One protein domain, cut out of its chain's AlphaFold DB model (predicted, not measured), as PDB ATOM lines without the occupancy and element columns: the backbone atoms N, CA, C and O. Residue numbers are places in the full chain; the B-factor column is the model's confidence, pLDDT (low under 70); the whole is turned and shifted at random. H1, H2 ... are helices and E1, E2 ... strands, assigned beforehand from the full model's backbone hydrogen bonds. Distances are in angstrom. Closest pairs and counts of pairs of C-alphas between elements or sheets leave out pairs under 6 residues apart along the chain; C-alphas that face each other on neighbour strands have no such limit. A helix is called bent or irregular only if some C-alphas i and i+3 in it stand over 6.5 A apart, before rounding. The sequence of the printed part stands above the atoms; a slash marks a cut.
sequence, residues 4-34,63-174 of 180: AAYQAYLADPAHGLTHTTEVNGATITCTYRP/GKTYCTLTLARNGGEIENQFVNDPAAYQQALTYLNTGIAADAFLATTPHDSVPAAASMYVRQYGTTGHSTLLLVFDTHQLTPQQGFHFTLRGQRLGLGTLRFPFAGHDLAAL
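AT A GLANCE: This is residues 4 to 34 and 63 to 174 of the 180 residues of an uncharacterized protein of Hymenobacter sp. BRD128 (UniProt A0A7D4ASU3). One sheet of eight strands is curled like a flattened barrel: the leaf E1, E2, E3 and E6 folds over the leaf E4, E7 and E8, with the bending strand E5 as hinge, and the edge strands E1 and E8 come near each other without pairing. H2 and the long, kinked H3 lie at one end of this sheet, H3 packing on E5, E6 and E7 with its residues 93 to 103, while H1 and H4 lie toward the opposite end. The printed part has 143 residues, with four named helices and eight named strands in the order H1 E1 E2 E3 H2 H3 E4 E5 E6 E7 E8 H4, of mixed class. The antiparallel sheet runs E1 - E2 - E3 - E6 - E5 - E4 - E7 - E8. The whole is compact, with a radius of gyration of the C-alphas of 15.1 A and spans of 45 by 32 by 23 A.

HOW THE PARTS SIT: Begin with the strongly twisted sheet, at its edge strand E1, residues 18 to 23, which forms a hairpin with E2, residues 26 to 33; look there for N 21 and O 28, 2.9 A apart. Next comes E3, residues 64 to 73, with N 29 and O 70 at 3.0 A, and then E6, residues 131 to 138, where N 67 and O 135 are 3.1 A apart. E5, residues 113 to 122, bends by 52 degrees at residue 117, and its pairing is staggered: residues 116 to 122 pair with E6, with N 120 and O 134 at 2.8 A, and residues 113 to 115 pair with E4, residues 104 to 107, with N 114 and O 106 at 2.8 A. E7, residues 148 to 153, follows beside E4, with N 105 and O 151 at 3.0 A, and forms a hairpin with the edge strand E8, residues 161 to 166, with N 150 and O 164 at 2.9 A. E4, E5 and E6 are a meander, each strand the antiparallel neighbour of the one before; with E7, the antiparallel neighbour of E4, they form a Greek key. In this folded sheet, bent back on itself into two leaves that face each other, the closest C-alphas of E1 and E8 are those of His 19 and Phe 164, 6.5 A apart. H3, residues 86 to 103, is on the sheet; its closest C-alpha to E5 is that of Ala 101, 5.0 A from that of Ala 116. H2, residues 78 to 82, is on the same face, over none of the strands, at a height over the sheet of 4.4 A, only just above the sheet's level. H2 and H3 touch, H3 with its residues 88 to 93 alone, and their closest C-alphas are those of Phe 82 and Tyr 89, 4.8 A apart. H1, residues 4 to 11, only grazes the sheet with its residues 7 to 11; the C-alphas of Ala 11 and Thr 18 in E1 are its closest pair with that strand, 6.0 A apart. H4, residues 168 to 172, is not on the sheet and is apart from H1 and H3. In H1 and H4 every O i to N i+4 pair is within hydrogen-bond range; H3 has 10 of 14, and H2 has 0 of 1, with 1 of 2 O i to N i+3 pairs within range.

IN THESE COORDINATES: Find C-alpha 4 at (25.824, -52.242, 21.176), where H1 begins. From C-alpha 64 at (2.709, -49.844, 21.254), E3 runs 29.5 A; E5 covers 25.5 A, E6 23.2 A and E2 22.0 A. H3 spans 23.1 A, with a kink of 61 degrees near residue 97, and is irregular: C-alphas 97 and 100 are 7.2 A apart. H2 is only just irregular, with C-alphas 78 and 81 at 6.6 A. H4 ends at C-alpha 172, (12.293, -38.025, 17.971).

THE WHOLE: The two C-alphas farthest apart are those of Asp 85 and Ala 173, at 46.0 A. Residues 35 to 62 are not printed, and C-alphas 34 and 63 are 11.3 A apart across this cut. Of the links that are printed whole, none is long. The mean pLDDT of the printed part is 92.6; look at residues 110 to 111 for the two under 70.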
ATOM      1  N   ALA A   4      25.088 -52.612  19.968       90.81
ATOM      2  CA  ALA A   4      25.824 -52.242  21.176       90.81
ATOM      3  C   ALA A   4      25.867 -50.718  21.389       90.81
ATOM      4  O   ALA A   4      25.612 -50.240  22.494       90.81
ATOM      5  N   ALA A   5      26.133 -49.945  20.329       93.38
ATOM      6  CA  ALA A   5      26.120 -48.485  20.405       93.38
ATOM      7  C   ALA A   5      24.710 -47.942  20.674       93.38
ATOM      8  O   ALA A   5      24.553 -46.984  21.425       93.38
ATOM      9  N   TYR A   6      23.682 -48.590  20.123       93.00
ATOM     10  CA  TYR A   6      22.287 -48.233  20.360       93.00
ATOM     11  C   TYR A   6      21.898 -48.426  21.825       93.00
ATOM     12  O   TYR A   6      21.325 -47.535  22.439       93.00
ATOM     13  N   GLN A   7      22.260 -49.562  22.425       90.50
ATOM     14  CA  GLN A   7      22.021 -49.798  23.851       90.50
ATOM     15  C   GLN A   7      22.750 -48.781  24.736       90.50
ATOM     16  O   GLN A   7      22.162 -48.296  25.701       90.50
ATOM     17  N   ALA A   8      23.989 -48.419  24.389       92.88
ATOM     18  CA  ALA A   8      24.726 -47.369  25.087       92.88
ATOM     19  C   ALA A   8      24.034 -46.000  24.964       92.88
ATOM     20  O   ALA A   8      23.920 -45.294  25.960       92.88
ATOM     21  N   TYR A   9      23.502 -45.663  23.783       94.56
ATOM     22  CA  TYR A   9      22.726 -44.440  23.562       94.56
ATOM     23  C   TYR A   9      21.500 -44.364  24.485       94.56
ATOM     24  O   TYR A   9      21.280 -43.339  25.125       94.56
ATOM     25  N   LEU A  10      20.737 -45.460  24.614       91.62
ATOM     26  CA  LEU A  10      19.561 -45.520  25.498       91.62
ATOM     27  C   LEU A  10      19.908 -45.408  26.990       91.62
ATOM     28  O   LEU A  10      19.087 -44.940  27.781       91.62
ATOM     29  N   ALA A  11      21.084 -45.899  27.382       90.75
ATOM     30  CA  ALA A  11      21.542 -45.900  28.768       90.75
ATOM     31  C   ALA A  11      22.143 -44.556  29.205       90.75
ATOM     32  O   ALA A  11      22.228 -44.300  30.405       90.75
ATOM     33  N   ASP A  12      22.562 -43.712  28.261       93.50
ATOM     34  CA  ASP A  12      23.126 -42.398  28.551       93.50
ATOM     35  C   ASP A  12      22.022 -41.429  29.031       93.50
ATOM     36  O   ASP A  12      21.098 -41.112  28.271       93.50
ATOM     37  N   PRO A  13      22.106 -40.927  30.281       91.44
ATOM     38  CA  PRO A  13      21.118 -40.003  30.832       91.44
ATOM     39  C   PRO A  13      20.962 -38.708  30.027       91.44
ATOM     40  O   PRO A  13      19.907 -38.078  30.103       91.44
ATOM     41  N   ALA A  14      21.982 -38.302  29.259       93.94
ATOM     42  CA  ALA A  14      21.947 -37.083  28.455       93.94
ATOM     43  C   ALA A  14      20.904 -37.128  27.330       93.94
ATOM     44  O   ALA A  14      20.468 -36.072  26.880       93.94
ATOM     45  N   HIS A  15      20.480 -38.321  26.903       95.88
ATOM     46  CA  HIS A  15      19.459 -38.485  25.866       95.88
ATOM     47  C   HIS A  15      18.035 -38.573  26.424       95.88
ATOM     48  O   HIS A  15      17.113 -38.781  25.650       95.88
ATOM     49  N   GLY A  16      17.828 -38.498  27.745       96.06
ATOM     50  CA  GLY A  16      16.478 -38.456  28.328       96.06
ATOM     51  C   GLY A  16      15.635 -39.727  28.133       96.06
ATOM     52  O   GLY A  16      14.420 -39.691  28.294       96.06
ATOM     53  N   LEU A  17      16.257 -40.862  27.784       96.75
ATOM     54  CA  LEU A  17      15.570 -42.144  27.551       96.75
ATOM     55  C   LEU A  17      15.636 -43.096  28.749       96.75
ATOM     56  O   LEU A  17      14.962 -44.128  28.754       96.75
ATOM     57  N   THR A  18      16.424 -42.744  29.762       97.56
ATOM     58  CA  THR A  18      16.540 -43.460  31.028       97.56
ATOM     59  C   THR A  18      16.526 -42.456  32.171       97.56
ATOM     60  O   THR A  18      17.292 -41.494  32.178       97.56
ATOM     61  N   HIS A  19      15.673 -42.697  33.163       97.38
ATOM     62  CA  HIS A  19      15.571 -41.874  34.360       97.38
ATOM     63  C   HIS A  19      15.707 -42.735  35.603       97.38
ATOM     64  O   HIS A  19      15.000 -43.734  35.736       97.38
ATOM     65  N   THR A  20      16.543 -42.301  36.541       97.25
ATOM     66  CA  THR A  20      16.719 -42.953  37.839       97.25
ATOM     67  C   THR A  20      16.309 -42.003  38.959       97.25
ATOM     68  O   THR A  20      16.614 -40.813  38.920       97.25
ATOM     69  N   THR A  21      15.608 -42.523  39.962       97.06
ATOM     70  CA  THR A  21      15.262 -41.794  41.187       97.06
ATOM     71  C   THR A  21      15.405 -42.695  42.405       97.06
ATOM     72  O   THR A  21      15.342 -43.921  42.288       97.06
ATOM     73  N   GLU A  22      15.566 -42.087  43.576       96.94
ATOM     74  CA  GLU A  22      15.619 -42.791  44.852       96.94
ATOM     75  C   GLU A  22      14.498 -42.325  45.778       96.94
ATOM     76  O   GLU A  22      14.326 -41.131  46.026       96.94
ATOM     77  N   VAL A  23      13.720 -43.274  46.305       95.75
ATOM     78  CA  VAL A  23      12.622 -43.005  47.241       95.75
ATOM     79  C   VAL A  23      12.590 -44.087  48.312       95.75
ATOM     80  O   VAL A  23      12.486 -45.276  48.010       95.75
ATOM     81  N   ASN A  24      12.641 -43.684  49.586       92.25
ATOM     82  CA  ASN A  24      12.552 -44.591  50.738       92.25
ATOM     83  C   ASN A  24      13.548 -45.771  50.661       92.25
ATOM     84  O   ASN A  24      13.165 -46.925  50.848       92.25
ATOM     85  N   GLY A  25      14.811 -45.498  50.310       92.44
ATOM     86  CA  GLY A  25      15.862 -46.521  50.176       92.44
ATOM     87  C   GLY A  25      15.689 -47.480  48.989       92.44
ATOM     88  O   GLY A  25      16.387 -48.492  48.910       92.44
ATOM     89  N   ALA A  26      14.743 -47.202  48.086       96.75
ATOM     90  CA  ALA A  26      14.622 -47.887  46.808       96.75
ATOM     91  C   ALA A  26      15.195 -47.033  45.676       96.75
ATOM     92  O   ALA A  26      14.898 -45.842  45.609       96.75
ATOM     93  N   THR A  27      15.940 -47.660  44.774       97.75
ATOM     94  CA  THR A  27      16.391 -47.090  43.504       97.75
ATOM     95  C   THR A  27      15.463 -47.590  42.404       97.75
ATOM     96  O   THR A  27      15.253 -48.796  42.248       97.75
ATOM     97  N   ILE A  28      14.885 -46.663  41.647       97.62
ATOM     98  CA  ILE A  28      13.935 -46.945  40.575       97.62
ATOM     99  C   ILE A  28      14.490 -46.372  39.289       97.62
ATOM    100  O   ILE A  28      14.731 -45.168  39.225       97.62
ATOM    101  N   THR A  29      14.637 -47.208  38.265       97.56
ATOM    102  CA  THR A  29      15.012 -46.751  36.924       97.56
ATOM    103  C   THR A  29      13.907 -47.066  35.931       97.56
ATOM    104  O   THR A  29      13.451 -48.204  35.841       97.56
ATOM    105  N   CYS A  30      13.465 -46.056  35.188       97.88
ATOM    106  CA  CYS A  30      12.527 -46.199  34.086       97.88
ATOM    107  C   CYS A  30      13.242 -45.877  32.775       97.88
ATOM    108  O   CYS A  30      13.799 -44.792  32.623       97.88
ATOM    109  N   THR A  31      13.208 -46.816  31.835       97.50
ATOM    110  CA  THR A  31      13.860 -46.700  30.530       97.50
ATOM    111  C   THR A  31      12.835 -46.897  29.423       97.50
ATOM    112  O   THR A  31      12.136 -47.914  29.400       97.50
ATOM    113  N   TYR A  32      12.768 -45.962  28.479       96.19
ATOM    114  CA  TYR A  32      12.013 -46.143  27.244       96.19
ATOM    115  C   TYR A  32      12.649 -47.254  26.403       96.19
ATOM    116  O   TYR A  32      13.869 -47.327  26.252       96.19
ATOM    117  N   ARG A  33      11.823 -48.140  25.847       94.38
ATOM    118  CA  ARG A  33      12.271 -49.240  24.989       94.38
ATOM    119  C   ARG A  33      11.768 -49.012  23.563       94.38
ATOM    120  O   ARG A  33      10.591 -49.264  23.303       94.38
ATOM    121  N   PRO A  34      12.634 -48.566  22.636       93.31
ATOM    122  CA  PRO A  34      12.266 -48.454  21.230       93.31
ATOM    123  C   PRO A  34      11.835 -49.807  20.662       93.31
ATOM    124  O   PRO A  34      12.437 -50.838  20.968       93.31
ATOM    125  N   GLY A  63       2.492 -49.206  17.061       91.25
ATOM    126  CA  GLY A  63       1.488 -48.510  17.867       91.25
ATOM    127  C   GLY A  63       1.488 -48.874  19.348       91.25
ATOM    128  O   GLY A  63       0.582 -48.474  20.070       91.25
ATOM    129  N   LYS A  64       2.512 -49.577  19.831       94.12
ATOM    130  CA  LYS A  64       2.709 -49.844  21.254       94.12
ATOM    131  C   LYS A  64       3.911 -49.071  21.770       94.12
ATOM    132  O   LYS A  64       4.893 -48.871  21.058       94.12
ATOM    133  N   THR A  65       3.829 -48.657  23.024       94.94
ATOM    134  CA  THR A  65       4.943 -48.051  23.749       94.94
ATOM    135  C   THR A  65       5.395 -49.003  24.837       94.94
ATOM    136  O   THR A  65       4.576 -49.643  25.497       94.94
ATOM    137  N   TYR A  66       6.708 -49.092  25.025       96.00
ATOM    138  CA  TYR A  66       7.327 -50.013  25.962       96.00
ATOM    139  C   TYR A  66       8.222 -49.245  26.923       96.00
ATOM    140  O   TYR A  66       9.001 -48.381  26.519       96.00
ATOM    141  N   CYS A  67       8.122 -49.568  28.206       96.88
ATOM    142  CA  CYS A  67       9.018 -49.048  29.232       96.88
ATOM    143  C   CYS A  67       9.536 -50.211  30.068       96.88
ATOM    144  O   CYS A  67       8.762 -51.066  30.504       96.88
ATOM    145  N   THR A  68      10.840 -50.245  30.311       96.38
ATOM    146  CA  THR A  68      11.415 -51.108  31.339       96.38
ATOM    147  C   THR A  68      11.453 -50.350  32.653       96.38
ATOM    148  O   THR A  68      11.858 -49.192  32.694       96.38
ATOM    149  N   LEU A  69      11.029 -51.011  33.723       97.06
ATOM    150  CA  LEU A  69      11.119 -50.514  35.084       97.06
ATOM    151  C   LEU A  69      12.022 -51.460  35.873       97.06
ATOM    152  O   LEU A  69      11.709 -52.645  35.988       97.06
ATOM    153  N   THR A  70      13.127 -50.954  36.408       96.25
ATOM    154  CA  THR A  70      13.958 -51.689  37.363       96.25
ATOM    155  C   THR A  70      13.739 -51.130  38.760       96.25
ATOM    156  O   THR A  70      13.656 -49.916  38.961       96.25
ATOM    157  N   LEU A  71      13.588 -52.033  39.724       96.38
ATOM    158  CA  LEU A  71      13.281 -51.713  41.111       96.38
ATOM    159  C   LEU A  71      14.279 -52.430  42.014       96.38
ATOM    160  O   LEU A  71      14.280 -53.656  42.089       96.38
ATOM    161  N   ALA A  72      15.102 -51.668  42.721       96.00
ATOM    162  CA  ALA A  72      16.012 -52.186  43.731       96.00
ATOM    163  C   ALA A  72      15.706 -51.536  45.077       96.00
ATOM    164  O   ALA A  72      15.347 -50.362  45.127       96.00
ATOM    165  N   ARG A  73      15.884 -52.255  46.182       94.94
ATOM    166  CA  ARG A  73      15.883 -51.676  47.532       94.94
ATOM    167  C   ARG A  73      17.015 -52.284  48.335       94.94
ATOM    168  O   ARG A  73      17.144 -53.501  48.398       94.94
ATOM    169  N   ASN A  74      17.836 -51.426  48.939       90.75
ATOM    170  CA  ASN A  74      19.008 -51.837  49.720       90.75
ATOM    171  C   ASN A  74      19.937 -52.821  48.968       90.75
ATOM    172  O   ASN A  74      20.473 -53.748  49.570       90.75
ATOM    173  N   GLY A  75      20.094 -52.650  47.649       84.88
ATOM    174  CA  GLY A  75      20.940 -53.507  46.804       84.88
ATOM    175  C   GLY A  75      20.347 -54.872  46.425       84.88
ATOM    176  O   GLY A  75      21.063 -55.696  45.861       84.88
ATOM    177  N   GLY A  76      19.069 -55.126  46.730       91.81
ATOM    178  CA  GLY A  76      18.354 -56.340  46.337       91.81
ATOM    179  C   GLY A  76      17.065 -56.069  45.559       91.81
ATOM    180  O   GLY A  76      16.600 -54.932  45.456       91.81
ATOM    181  N   GLU A  77      16.471 -57.147  45.046       94.44
ATOM    182  CA  GLU A  77      15.143 -57.154  44.415       94.44
ATOM    183  C   GLU A  77      14.083 -56.528  45.343       94.44
ATOM    184  O   GLU A  77      14.122 -56.694  46.567       94.44
ATOM    185  N   ILE A  78      13.132 -55.786  44.772       94.81
ATOM    186  CA  ILE A  78      12.181 -54.959  45.531       94.81
ATOM    187  C   ILE A  78      11.290 -55.784  46.463       94.81
ATOM    188  O   ILE A  78      10.871 -55.290  47.510       94.81
ATOM    189  N   GLU A  79      10.995 -57.036  46.119       94.06
ATOM    190  CA  GLU A  79      10.186 -57.942  46.931       94.06
ATOM    191  C   GLU A  79      10.943 -58.551  48.119       94.06
ATOM    192  O   GLU A  79      10.301 -59.012  49.063       94.06
ATOM    193  N   ASN A  80      12.282 -58.515  48.136       92.75
ATOM    194  CA  ASN A  80      13.079 -59.160  49.189       92.75
ATOM    195  C   ASN A  80      12.848 -58.541  50.570       92.75
ATOM    196  O   ASN A  80      13.046 -59.201  51.586       92.75
ATOM    197  N   GLN A  81      12.343 -57.307  50.628       91.12
ATOM    198  CA  GLN A  81      11.914 -56.682  51.881       91.12
ATOM    199  C   GLN A  81      10.785 -57.450  52.596       91.12
ATOM    200  O   GLN A  81      10.591 -57.273  53.796       91.12
ATOM    201  N   PHE A  82      10.057 -58.308  51.879       93.38
ATOM    202  CA  PHE A  82       8.949 -59.100  52.411       93.38
ATOM    203  C   PHE A  82       9.335 -60.555  52.704       93.38
ATOM    204  O   PHE A  82       8.479 -61.320  53.123       93.38
ATOM    205  N   VAL A  83      10.598 -60.963  52.519       91.56
ATOM    206  CA  VAL A  83      11.018 -62.380  52.596       91.56
ATOM    207  C   VAL A  83      10.711 -63.056  53.942       91.56
ATOM    208  O   VAL A  83      10.494 -64.263  53.996       91.56
ATOM    209  N   ASN A  84      10.642 -62.279  55.026       95.06
ATOM    210  CA  ASN A  84      10.331 -62.779  56.368       95.06
ATOM    211  C   ASN A  84       8.823 -62.999  56.610       95.06
ATOM    212  O   ASN A  84       8.451 -63.557  57.640       95.06
ATOM    213  N   ASP A  85       7.962 -62.580  55.679       97.06
ATOM    214  CA  ASP A  85       6.517 -62.814  55.687       97.06
ATOM    215  C   ASP A  85       6.108 -63.467  54.353       97.06
ATOM    216  O   ASP A  85       5.907 -62.774  53.349       97.06
ATOM    217  N   PRO A  86       5.958 -64.806  54.312       95.62
ATOM    218  CA  PRO A  86       5.622 -65.529  53.088       95.62
ATOM    219  C   PRO A  86       4.340 -65.038  52.402       95.62
ATOM    220  O   PRO A  86       4.247 -65.078  51.173       95.62
ATOM    221  N   ALA A  87       3.352 -64.565  53.169       97.06
ATOM    222  CA  ALA A  87       2.105 -64.062  52.611       97.06
ATOM    223  C   ALA A  87       2.323 -62.703  51.934       97.06
ATOM    224  O   ALA A  87       1.910 -62.522  50.785       97.06
ATOM    225  N   ALA A  88       3.014 -61.777  52.602       95.94
ATOM    226  CA  ALA A  88       3.368 -60.481  52.021       95.94
ATOM    227  C   ALA A  88       4.289 -60.635  50.801       95.94
ATOM    228  O   ALA A  88       4.085 -59.974  49.781       95.94
ATOM    229  N   TYR A  89       5.248 -61.559  50.858       95.19
ATOM    230  CA  TYR A  89       6.132 -61.871  49.737       95.19
ATOM    231  C   TYR A  89       5.351 -62.379  48.521       95.19
ATOM    232  O   TYR A  89       5.510 -61.867  47.412       95.19
ATOM    233  N   GLN A  90       4.431 -63.327  48.720       94.81
ATOM    234  CA  GLN A  90       3.595 -63.840  47.636       94.81
ATOM    235  C   GLN A  90       2.667 -62.762  47.053       94.81
ATOM    236  O   GLN A  90       2.430 -62.734  45.840       94.81
ATOM    237  N   GLN A  91       2.158 -61.852  47.886       95.94
ATOM    238  CA  GLN A  91       1.388 -60.696  47.424       95.94
ATOM    239  C   GLN A  91       2.245 -59.747  46.580       95.94
ATOM    240  O   GLN A  91       1.794 -59.330  45.512       95.94
ATOM    241  N   ALA A  92       3.478 -59.455  46.999       95.50
ATOM    242  CA  ALA A  92       4.413 -58.633  46.234       95.50
ATOM    243  C   ALA A  92       4.746 -59.275  44.881       95.50
ATOM    244  O   ALA A  92       4.641 -58.616  43.849       95.50
ATOM    245  N   LEU A  93       5.042 -60.578  44.856       94.12
ATOM    246  CA  LEU A  93       5.270 -61.310  43.610       94.12
ATOM    247  C   LEU A  93       4.049 -61.265  42.690       94.12
ATOM    248  O   LEU A  93       4.192 -61.034  41.492       94.12
ATOM    249  N   THR A  94       2.847 -61.470  43.225       95.06
ATOM    250  CA  THR A  94       1.606 -61.408  42.433       95.06
ATOM    251  C   THR A  94       1.403 -60.008  41.857       95.06
ATOM    252  O   THR A  94       1.103 -59.856  40.674       95.06
ATOM    253  N   TYR A  95       1.638 -58.978  42.672       96.44
ATOM    254  CA  TYR A  95       1.575 -57.592  42.239       96.44
ATOM    255  C   TYR A  95       2.568 -57.296  41.112       96.44
ATOM    256  O   TYR A  95       2.155 -56.775  40.083       96.44
ATOM    257  N   LEU A  96       3.836 -57.684  41.248       95.38
ATOM    258  CA  LEU A  96       4.844 -57.481  40.203       95.38
ATOM    259  C   LEU A  96       4.500 -58.235  38.909       95.38
ATOM    260  O   LEU A  96       4.695 -57.698  37.825       95.38
ATOM    261  N   ASN A  97       3.961 -59.457  39.003       91.81
ATOM    262  CA  ASN A  97       3.629 -60.255  37.818       91.81
ATOM    263  C   ASN A  97       2.457 -59.673  37.017       91.81
ATOM    264  O   ASN A  97       2.547 -59.588  35.795       91.81
ATOM    265  N   THR A  98       1.360 -59.300  37.680       89.12
ATOM    266  CA  THR A  98       0.113 -58.937  36.980       89.12
ATOM    267  C   THR A  98      -0.565 -57.674  37.499       89.12
ATOM    268  O   THR A  98      -1.261 -57.004  36.740       89.12
ATOM    269  N   GLY A  99      -0.391 -57.325  38.775       94.81
ATOM    270  CA  GLY A  99      -1.105 -56.202  39.389       94.81
ATOM    271  C   GLY A  99      -0.542 -54.824  39.035       94.81
ATOM    272  O   GLY A  99      -1.294 -53.858  38.947       94.81
ATOM    273  N   ILE A 100       0.766 -54.723  38.813       97.00
ATOM    274  CA  ILE A 100       1.477 -53.453  38.628       97.00
ATOM    275  C   ILE A 100       1.084 -52.719  37.344       97.00
ATOM    276  O   ILE A 100       1.124 -51.491  37.317       97.00
ATOM    277  N   ALA A 101       0.635 -53.438  36.309       96.94
ATOM    278  CA  ALA A 101       0.117 -52.821  35.089       96.94
ATOM    279  C   ALA A 101      -1.062 -51.872  35.380       96.94
ATOM    280  O   ALA A 101      -1.133 -50.787  34.809       96.94
ATOM    281  N   ALA A 102      -1.934 -52.216  36.336       96.50
ATOM    282  CA  ALA A 102      -3.077 -51.378  36.715       96.50
ATOM    283  C   ALA A 102      -2.672 -50.055  37.394       96.50
ATOM    284  O   ALA A 102      -3.462 -49.112  37.448       96.50
ATOM    285  N   ASP A 103      -1.441 -49.981  37.903       97.38
ATOM    286  CA  ASP A 103      -0.887 -48.815  38.586       97.38
ATOM    287  C   ASP A 103       0.068 -47.999  37.698       97.38
ATOM    288  O   ASP A 103       0.532 -46.936  38.124       97.38
ATOM    289  N   ALA A 104       0.348 -48.464  36.477       97.81
ATOM    290  CA  ALA A 104       1.233 -47.818  35.518       97.81
ATOM    291  C   ALA A 104       0.443 -47.188  34.361       97.81
ATOM    292  O   ALA A 104      -0.428 -47.819  33.764       97.81
ATOM    293  N   PHE A 105       0.759 -45.943  34.011       96.50
ATOM    294  CA  PHE A 105       0.135 -45.244  32.886       96.50
ATOM    295  C   PHE A 105       1.080 -44.225  32.253       96.50
ATOM    296  O   PHE A 105       1.931 -43.646  32.930       96.50
ATOM    297  N   LEU A 106       0.902 -43.977  30.959       95.44
ATOM    298  CA  LEU A 106       1.517 -42.854  30.257       95.44
ATOM    299  C   LEU A 106       0.540 -41.689  30.273       95.44
ATOM    300  O   LEU A 106      -0.600 -41.849  29.855       95.44
ATOM    301  N   ALA A 107       0.966 -40.528  30.748       91.69
ATOM    302  CA  ALA A 107       0.188 -39.299  30.690       91.69
ATOM    303  C   ALA A 107       0.767 -38.374  29.617       91.69
ATOM    304  O   ALA A 107       1.937 -37.990  29.688       91.69
ATOM    305  N   THR A 108      -0.060 -37.998  28.646       86.06
ATOM    306  CA  THR A 108       0.270 -36.980  27.642       86.06
ATOM    307  C   THR A 108      -0.402 -35.659  27.990       86.06
ATOM    308  O   THR A 108      -1.443 -35.621  28.647       86.06
ATOM    309  N   THR A 109       0.197 -34.550  27.570       74.62
ATOM    310  CA  THR A 109      -0.467 -33.246  27.623       74.62
ATOM    311  C   THR A 109      -1.308 -33.048  26.359       74.62
ATOM    312  O   THR A 109      -0.753 -33.195  25.270       74.62
ATOM    313  N   PRO A 110      -2.595 -32.659  26.460       60.34
ATOM    314  CA  PRO A 110      -3.234 -32.132  27.664       60.34
ATOM    315  C   PRO A 110      -3.950 -33.151  28.572       60.34
ATOM    316  O   PRO A 110      -3.951 -32.890  29.770       60.34
ATOM    317  N   HIS A 111      -4.538 -34.266  28.108       58.44
ATOM    318  CA  HIS A 111      -5.442 -35.044  28.987       58.44
ATOM    319  C   HIS A 111      -5.520 -36.566  28.793       58.44
ATOM    320  O   HIS A 111      -6.196 -37.217  29.594       58.44
ATOM    321  N   ASP A 112      -4.818 -37.164  27.830       76.44
ATOM    322  CA  ASP A 112      -4.951 -38.605  27.610       76.44
ATOM    323  C   ASP A 112      -3.947 -39.385  28.462       76.44
ATOM    324  O   ASP A 112      -2.723 -39.264  28.311       76.44
ATOM    325  N   SER A 113      -4.489 -40.186  29.387       88.56
ATOM    326  CA  SER A 113      -3.740 -41.208  30.109       88.56
ATOM    327  C   SER A 113      -3.972 -42.574  29.475       88.56
ATOM    328  O   SER A 113      -5.108 -43.044  29.427       88.56
ATOM    329  N   VAL A 114      -2.900 -43.237  29.064       93.25
ATOM    330  CA  VAL A 114      -2.935 -44.606  28.551       93.25
ATOM    331  C   VAL A 114      -2.461 -45.553  29.653       93.25
ATOM    332  O   VAL A 114      -1.285 -45.498  30.022       93.25
ATOM    333  N   PRO A 115      -3.333 -46.410  30.211       95.12
ATOM    334  CA  PRO A 115      -2.914 -47.412  31.186       95.12
ATOM    335  C   PRO A 115      -2.032 -48.477  30.528       95.12
ATOM    336  O   PRO A 115      -2.138 -48.733  29.325       95.12
ATOM    337  N   ALA A 116      -1.173 -49.130  31.312       96.62
ATOM    338  CA  ALA A 116      -0.453 -50.294  30.816       96.62
ATOM    339  C   ALA A 116      -1.458 -51.410  30.500       96.62
ATOM    340  O   ALA A 116      -2.264 -51.806  31.341       96.62
ATOM    341  N   ALA A 117      -1.393 -51.928  29.279       95.31
ATOM    342  CA  ALA A 117      -2.186 -53.067  28.839       95.31
ATOM    343  C   ALA A 117      -1.655 -54.381  29.431       95.31
ATOM    344  O   ALA A 117      -2.419 -55.319  29.650       95.31
ATOM    345  N   ALA A 118      -0.344 -54.453  29.681       94.69
ATOM    346  CA  ALA A 118       0.305 -55.622  30.254       94.69
ATOM    347  C   ALA A 118       1.602 -55.255  30.986       94.69
ATOM    348  O   ALA A 118       2.257 -54.254  30.683       94.69
ATOM    349  N   SER A 119       1.993 -56.127  31.913       95.38
ATOM    350  CA  SER A 119       3.311 -56.159  32.539       95.38
ATOM    351  C   SER A 119       3.905 -57.554  32.400       95.38
ATOM    352  O   SER A 119       3.193 -58.547  32.525       95.38
ATOM    353  N   MET A 120       5.214 -57.632  32.201       93.56
ATOM    354  CA  MET A 120       5.972 -58.873  32.291       93.56
ATOM    355  C   MET A 120       7.072 -58.694  33.325       93.56
ATOM    356  O   MET A 120       7.957 -57.857  33.151       93.56
ATOM    357  N   TYR A 121       7.008 -59.478  34.397       94.00
ATOM    358  CA  TYR A 121       8.029 -59.496  35.434       94.00
ATOM    359  C   TYR A 121       9.031 -60.622  35.171       94.00
ATOM    360  O   TYR A 121       8.660 -61.796  35.141       94.00
ATOM    361  N   VAL A 122      10.305 -60.270  34.991       85.25
ATOM    362  CA  VAL A 122      11.386 -61.247  34.838       85.25
ATOM    363  C   VAL A 122      11.993 -61.500  36.212       85.25
ATOM    364  O   VAL A 122      12.682 -60.642  36.759       85.25
ATOM    365  N   ARG A 123      11.739 -62.688  36.769       73.38
ATOM    366  CA  ARG A 123      12.361 -63.117  38.028       73.38
ATOM    367  C   ARG A 123      13.844 -63.357  37.803       73.38
ATOM    368  O   ARG A 123      14.208 -64.159  36.944       73.38
ATOM    369  N   GLN A 124      14.678 -62.690  38.588       75.12
ATOM    370  CA  GLN A 124      16.130 -62.782  38.471       75.12
ATOM    371  C   GLN A 124      16.758 -63.590  39.620       75.12
ATOM    372  O   GLN A 124      17.953 -63.880  39.566       75.12
ATOM    373  N   TYR A 125      15.954 -64.050  40.590       77.38
ATOM    374  CA  TYR A 125      16.349 -64.949  41.683       77.38
ATOM    375  C   TYR A 125      17.637 -64.487  42.388       77.38
ATOM    376  O   TYR A 125      18.527 -65.288  42.675       77.38
ATOM    377  N   GLY A 126      17.756 -63.178  42.618       72.56
ATOM    378  CA  GLY A 126      18.891 -62.562  43.305       72.56
ATOM    379  C   GLY A 126      20.158 -62.366  42.464       72.56
ATOM    380  O   GLY A 126      21.156 -61.895  43.001       72.56
ATOM    381  N   THR A 127      20.154 -62.680  41.165       76.25
ATOM    382  CA  THR A 127      21.360 -62.574  40.314       76.25
ATOM    383  C   THR A 127      21.725 -61.144  39.911       76.25
ATOM    384  O   THR A 127      22.886 -60.867  39.621       76.25
ATOM    385  N   THR A 128      20.759 -60.228  39.901       81.56
ATOM    386  CA  THR A 128      20.919 -58.863  39.365       81.56
ATOM    387  C   THR A 128      20.830 -57.767  40.424       81.56
ATOM    388  O   THR A 128      21.169 -56.615  40.147       81.56
ATOM    389  N   GLY A 129      20.356 -58.098  41.630       90.31
ATOM    390  CA  GLY A 129      20.121 -57.128  42.703       90.31
ATOM    391  C   GLY A 129      18.948 -56.173  42.453       90.31
ATOM    392  O   GLY A 129      18.820 -55.181  43.165       90.31
ATOM    393  N   HIS A 130      18.099 -56.435  41.455       93.88
ATOM    394  CA  HIS A 130      16.926 -55.616  41.144       93.88
ATOM    395  C   HIS A 130      15.835 -56.434  40.453       93.88
ATOM    396  O   HIS A 130      16.115 -57.382  39.732       93.88
ATOM    397  N   SER A 131      14.582 -56.033  40.630       94.94
ATOM    398  CA  SER A 131      13.427 -56.630  39.958       94.94
ATOM    399  C   SER A 131      13.185 -55.884  38.649       94.94
ATOM    400  O   SER A 131      13.085 -54.655  38.658       94.94
ATOM    401  N   THR A 132      13.087 -56.596  37.524       95.19
ATOM    402  CA  THR A 132      12.920 -55.983  36.195       95.19
ATOM    403  C   THR A 132      11.545 -56.274  35.614       95.19
ATOM    404  O   THR A 132      11.153 -57.433  35.472       95.19
ATOM    405  N   LEU A 133      10.834 -55.222  35.211       95.56
ATOM    406  CA  LEU A 133       9.539 -55.316  34.548       95.56
ATOM    407  C   LEU A 133       9.580 -54.694  33.157       95.56
ATOM    408  O   LEU A 133      10.169 -53.632  32.967       95.56
ATOM    409  N   LEU A 134       8.893 -55.316  32.204       95.56
ATOM    410  CA  LEU A 134       8.515 -54.695  30.938       95.56
ATOM    411  C   LEU A 134       7.036 -54.313  31.001       95.56
ATOM    412  O   LEU A 134       6.189 -55.168  31.244       95.56
ATOM    413  N   LEU A 135       6.730 -53.041  30.778       97.00
ATOM    414  CA  LEU A 135       5.371 -52.507  30.719       97.00
ATOM    415  C   LEU A 135       5.025 -52.165  29.274       97.00
ATOM    416  O   LEU A 135       5.830 -51.548  28.573       97.00
ATOM    417  N   VAL A 136       3.831 -52.572  28.851       96.06
ATOM    418  CA  VAL A 136       3.328 -52.396  27.486       96.06
ATOM    419  C   VAL A 136       2.106 -51.497  27.515       96.06
ATOM    420  O   VAL A 136       1.163 -51.753  28.260       96.06
ATOM    421  N   PHE A 137       2.102 -50.478  26.666       95.44
ATOM    422  CA  PHE A 137       1.024 -49.505  26.539       95.44
ATOM    423  C   PHE A 137       0.480 -49.541  25.117       95.44
ATOM    424  O   PHE A 137       1.256 -49.542  24.159       95.44
ATOM    425  N   ASP A 138      -0.843 -49.567  24.974       93.56
ATOM    426  CA  ASP A 138      -1.481 -49.417  23.670       93.56
ATOM    427  C   ASP A 138      -1.566 -47.930  23.318       93.56
ATOM    428  O   ASP A 138      -2.341 -47.172  23.893       93.56
ATOM    429  N   THR A 139      -0.714 -47.508  22.393       90.56
ATOM    430  CA  THR A 139      -0.487 -46.105  22.057       90.56
ATOM    431  C   THR A 139      -0.826 -45.806  20.602       90.56
ATOM    432  O   THR A 139      -0.288 -44.853  20.051       90.56
ATOM    433  N   HIS A 140      -1.722 -46.574  19.967       87.31
ATOM    434  CA  HIS A 140      -2.125 -46.344  18.569       87.31
ATOM    435  C   HIS A 140      -2.662 -44.922  18.325       87.31
ATOM    436  O   HIS A 140      -2.606 -44.425  17.203       87.31
ATOM    437  N   GLN A 141      -3.181 -44.275  19.372       79.12
ATOM    438  CA  GLN A 141      -3.718 -42.915  19.332       79.12
ATOM    439  C   GLN A 141      -2.740 -41.853  19.854       79.12
ATOM    440  O   GLN A 141      -3.022 -40.663  19.735       79.12
ATOM    441  N   LEU A 142      -1.595 -42.253  20.420       80.88
ATOM    442  CA  LEU A 142      -0.580 -41.315  20.890       80.88
ATOM    443  C   LEU A 142       0.509 -41.136  19.837       80.88
ATOM    444  O   LEU A 142       0.885 -42.071  19.134       80.88
ATOM    445  N   THR A 143       1.068 -39.931  19.784       81.75
ATOM    446  CA  THR A 143       2.286 -39.645  19.024       81.75
ATOM    447  C   THR A 143       3.435 -39.512  20.024       81.75
ATOM    448  O   THR A 143       3.547 -38.457  20.648       81.75
ATOM    449  N   PRO A 144       4.288 -40.540  20.227       79.06
ATOM    450  CA  PRO A 144       5.357 -40.494  21.230       79.06
ATOM    451  C   PRO A 144       6.266 -39.265  21.105       79.06
ATOM    452  O   PRO A 144       6.723 -38.738  22.111       79.06
ATOM    453  N   GLN A 145       6.458 -38.741  19.893       83.62
ATOM    454  CA  GLN A 145       7.246 -37.534  19.610       83.62
ATOM    455  C   GLN A 145       6.661 -36.249  20.225       83.62
ATOM    456  O   GLN A 145       7.321 -35.215  20.217       83.62
ATOM    457  N   GLN A 146       5.444 -36.282  20.772       89.00
ATOM    458  CA  GLN A 146       4.884 -35.191  21.580       89.00
ATOM    459  C   GLN A 146       5.368 -35.231  23.039       89.00
ATOM    460  O   GLN A 146       5.186 -34.263  23.775       89.00
ATOM    461  N   GLY A 147       6.027 -36.317  23.443       92.38
ATOM    462  CA  GLY A 147       6.460 -36.560  24.810       92.38
ATOM    463  C   GLY A 147       5.335 -37.073  25.704       92.38
ATOM    464  O   GLY A 147       4.143 -36.932  25.419       92.38
ATOM    465  N   PHE A 148       5.723 -37.697  26.808       94.75
ATOM    466  CA  PHE A 148       4.796 -38.227  27.801       94.75
ATOM    467  C   PHE A 148       5.473 -38.354  29.162       94.75
ATOM    468  O   PHE A 148       6.695 -38.356  29.285       94.75
ATOM    469  N   HIS A 149       4.665 -38.512  30.204       95.50
ATOM    470  CA  HIS A 149       5.138 -38.910  31.520       95.50
ATOM    471  C   HIS A 149       4.750 -40.354  31.768       95.50
ATOM    472  O   HIS A 149       3.563 -40.672  31.813       95.50
ATOM    473  N   PHE A 150       5.725 -41.219  32.011       97.25
ATOM    474  CA  PHE A 150       5.419 -42.480  32.665       97.25
ATOM    475  C   PHE A 150       5.082 -42.189  34.125       97.25
ATOM    476  O   PHE A 150       5.832 -41.494  34.813       97.25
ATOM    477  N   THR A 151       3.974 -42.729  34.619       97.25
ATOM    478  CA  THR A 151       3.579 -42.627  36.023       97.25
ATOM    479  C   THR A 151       3.339 -44.010  36.606       97.25
ATOM    480  O   THR A 151       2.656 -44.828  35.994       97.25
ATOM    481  N   LEU A 152       3.853 -44.243  37.815       97.88
ATOM    482  CA  LEU A 152       3.583 -45.440  38.610       97.88
ATOM    483  C   LEU A 152       2.990 -45.054  39.963       97.88
ATOM    484  O   LEU A 152       3.587 -44.288  40.721       97.88
ATOM    485  N   ARG A 153       1.846 -45.645  40.301       97.50
ATOM    486  CA  ARG A 153       1.268 -45.630  41.650       97.50
ATOM    487  C   ARG A 153       1.881 -46.763  42.480       97.50
ATOM    488  O   ARG A 153       1.323 -47.843  42.617       97.50
ATOM    489  N   GLY A 154       3.068 -46.523  43.026       95.94
ATOM    490  CA  GLY A 154       3.882 -47.514  43.734       95.94
ATOM    491  C   GLY A 154       3.567 -47.682  45.226       95.94
ATOM    492  O   GLY A 154       4.434 -48.118  45.985       95.94
ATOM    493  N   GLN A 155       2.362 -47.335  45.694       95.25
ATOM    494  CA  GLN A 155       1.973 -47.411  47.113       95.25
ATOM    495  C   GLN A 155       2.131 -48.825  47.681       95.25
ATOM    496  O   GLN A 155       2.609 -48.979  48.802       95.25
ATOM    497  N   ARG A 156       1.799 -49.857  46.894       93.31
ATOM    498  CA  ARG A 156       1.930 -51.273  47.287       93.31
ATOM    499  C   ARG A 156       3.374 -51.706  47.558       93.31
ATOM    500  O   ARG A 156       3.585 -52.698  48.240       93.31
ATOM    501  N   LEU A 157       4.350 -50.951  47.054       94.50
ATOM    502  CA  LEU A 157       5.785 -51.166  47.265       94.50
ATOM    503  C   LEU A 157       6.405 -50.108  48.200       94.50
ATOM    504  O   LEU A 157       7.618 -50.090  48.404       94.50
ATOM    505  N   GLY A 158       5.593 -49.202  48.760       94.31
ATOM    506  CA  GLY A 158       6.064 -48.111  49.616       94.31
ATOM    507  C   GLY A 158       6.858 -47.028  48.873       94.31
ATOM    508  O   GLY A 158       7.741 -46.409  49.468       94.31
ATOM    509  N   LEU A 159       6.577 -46.814  47.581       95.50
ATOM    510  CA  LEU A 159       7.295 -45.864  46.714       95.50
ATOM    511  C   LEU A 159       6.539 -44.545  46.482       95.50
ATOM    512  O   LEU A 159       7.079 -43.616  45.890       95.50
ATOM    513  N   GLY A 160       5.282 -44.449  46.925       96.06
ATOM    514  CA  GLY A 160       4.418 -43.318  46.583       96.06
ATOM    515  C   GLY A 160       4.088 -43.280  45.086       96.06
ATOM    516  O   GLY A 160       4.052 -44.317  44.430       96.06
ATOM    517  N   THR A 161       3.805 -42.094  44.543       96.81
ATOM    518  CA  THR A 161       3.600 -41.914  43.096       96.81
ATOM    519  C   THR A 161       4.889 -41.426  42.449       96.81
ATOM    520  O   THR A 161       5.393 -40.369  42.818       96.81
ATOM    521  N   LEU A 162       5.390 -42.174  41.469       97.31
ATOM    522  CA  LEU A 162       6.588 -41.839  40.698       97.31
ATOM    523  C   LEU A 162       6.192 -41.304  39.325       97.31
ATOM    524  O   LEU A 162       5.224 -41.789  38.739       97.31
ATOM    525  N   ARG A 163       6.940 -40.327  38.808       96.94
ATOM    526  CA  ARG A 163       6.744 -39.745  37.473       96.94
ATOM    527  C   ARG A 163       8.089 -39.581  36.775       96.94
ATOM    528  O   ARG A 163       8.990 -38.985  37.357       96.94
ATOM    529  N   PHE A 164       8.193 -40.067  35.543       97.25
ATOM    530  CA  PHE A 164       9.392 -39.968  34.710       97.25
ATOM    531  C   PHE A 164       9.038 -39.274  33.383       97.25
ATOM    532  O   PHE A 164       8.179 -39.789  32.658       97.25
ATOM    533  N   PRO A 165       9.608 -38.089  33.095       96.25
ATOM    534  CA  PRO A 165       9.284 -37.315  31.901       96.25
ATOM    535  C   PRO A 165      10.134 -37.740  30.700       96.25
ATOM    536  O   PRO A 165      11.341 -37.550  30.718       96.25
ATOM    537  N   PHE A 166       9.498 -38.200  29.627       96.31
ATOM    538  CA  PHE A 166      10.153 -38.466  28.347       96.31
ATOM    539  C   PHE A 166       9.836 -37.338  27.372       96.31
ATOM    540  O   PHE A 166       8.678 -37.147  26.978       96.31
ATOM    541  N   ALA A 167      10.852 -36.562  27.001       95.88
ATOM    542  CA  ALA A 167      10.657 -35.425  26.120       95.88
ATOM    543  C   ALA A 167      10.446 -35.881  24.671       95.88
ATOM    544  O   ALA A 167      11.111 -36.781  24.166       95.88
ATOM    545  N   GLY A 168       9.530 -35.212  23.972       94.12
ATOM    546  CA  GLY A 168       9.226 -35.537  22.582       94.12
ATOM    547  C   GLY A 168      10.426 -35.408  21.639       94.12
ATOM    548  O   GLY A 168      10.578 -36.216  20.727       94.12
ATOM    549  N   HIS A 169      11.309 -34.432  21.888       95.25
ATOM    550  CA  HIS A 169      12.514 -34.231  21.079       95.25
ATOM    551  C   HIS A 169      13.544 -35.350  21.266       95.25
ATOM    552  O   HIS A 169      14.136 -35.772  20.280       95.25
ATOM    553  N   ASP A 170      13.699 -35.879  22.481       96.44
ATOM    554  CA  ASP A 170      14.579 -37.016  22.771       96.44
ATOM    555  C   ASP A 170      14.083 -38.292  22.082       96.44
ATOM    556  O   ASP A 170      14.844 -39.010  21.433       96.44
ATOM    557  N   LEU A 171      12.769 -38.531  22.146       94.50
ATOM    558  CA  LEU A 171      12.116 -39.647  21.460       94.50
ATOM    559  C   LEU A 171      12.204 -39.515  19.932       94.50
ATOM    560  O   LEU A 171      12.347 -40.515  19.232       94.50
ATOM    561  N   ALA A 172      12.132 -38.294  19.399       93.31
ATOM    562  CA  ALA A 172      12.293 -38.025  17.971       93.31
ATOM    563  C   ALA A 172      13.756 -38.099  17.501       93.31
ATOM    564  O   ALA A 172      14.000 -38.320  16.317       93.31
ATOM    565  N   ALA A 173      14.720 -37.924  18.409       95.00
ATOM    566  CA  ALA A 173      16.153 -37.976  18.130       95.00
ATOM    567  C   ALA A 173      16.735 -39.399  18.165       95.00
ATOM    568  O   ALA A 173      17.947 -39.564  18.025       95.00
ATOM    569  N   LEU A 174      15.898 -40.429  18.349       93.69
ATOM    570  CA  LEU A 174      16.343 -41.817  18.320       93.69
ATOM    571  C   LEU A 174      17.096 -42.116  17.012       93.69
ATOM    572  O   LEU A 174      16.563 -41.873  15.925       93.69
TER     573      LEU A 174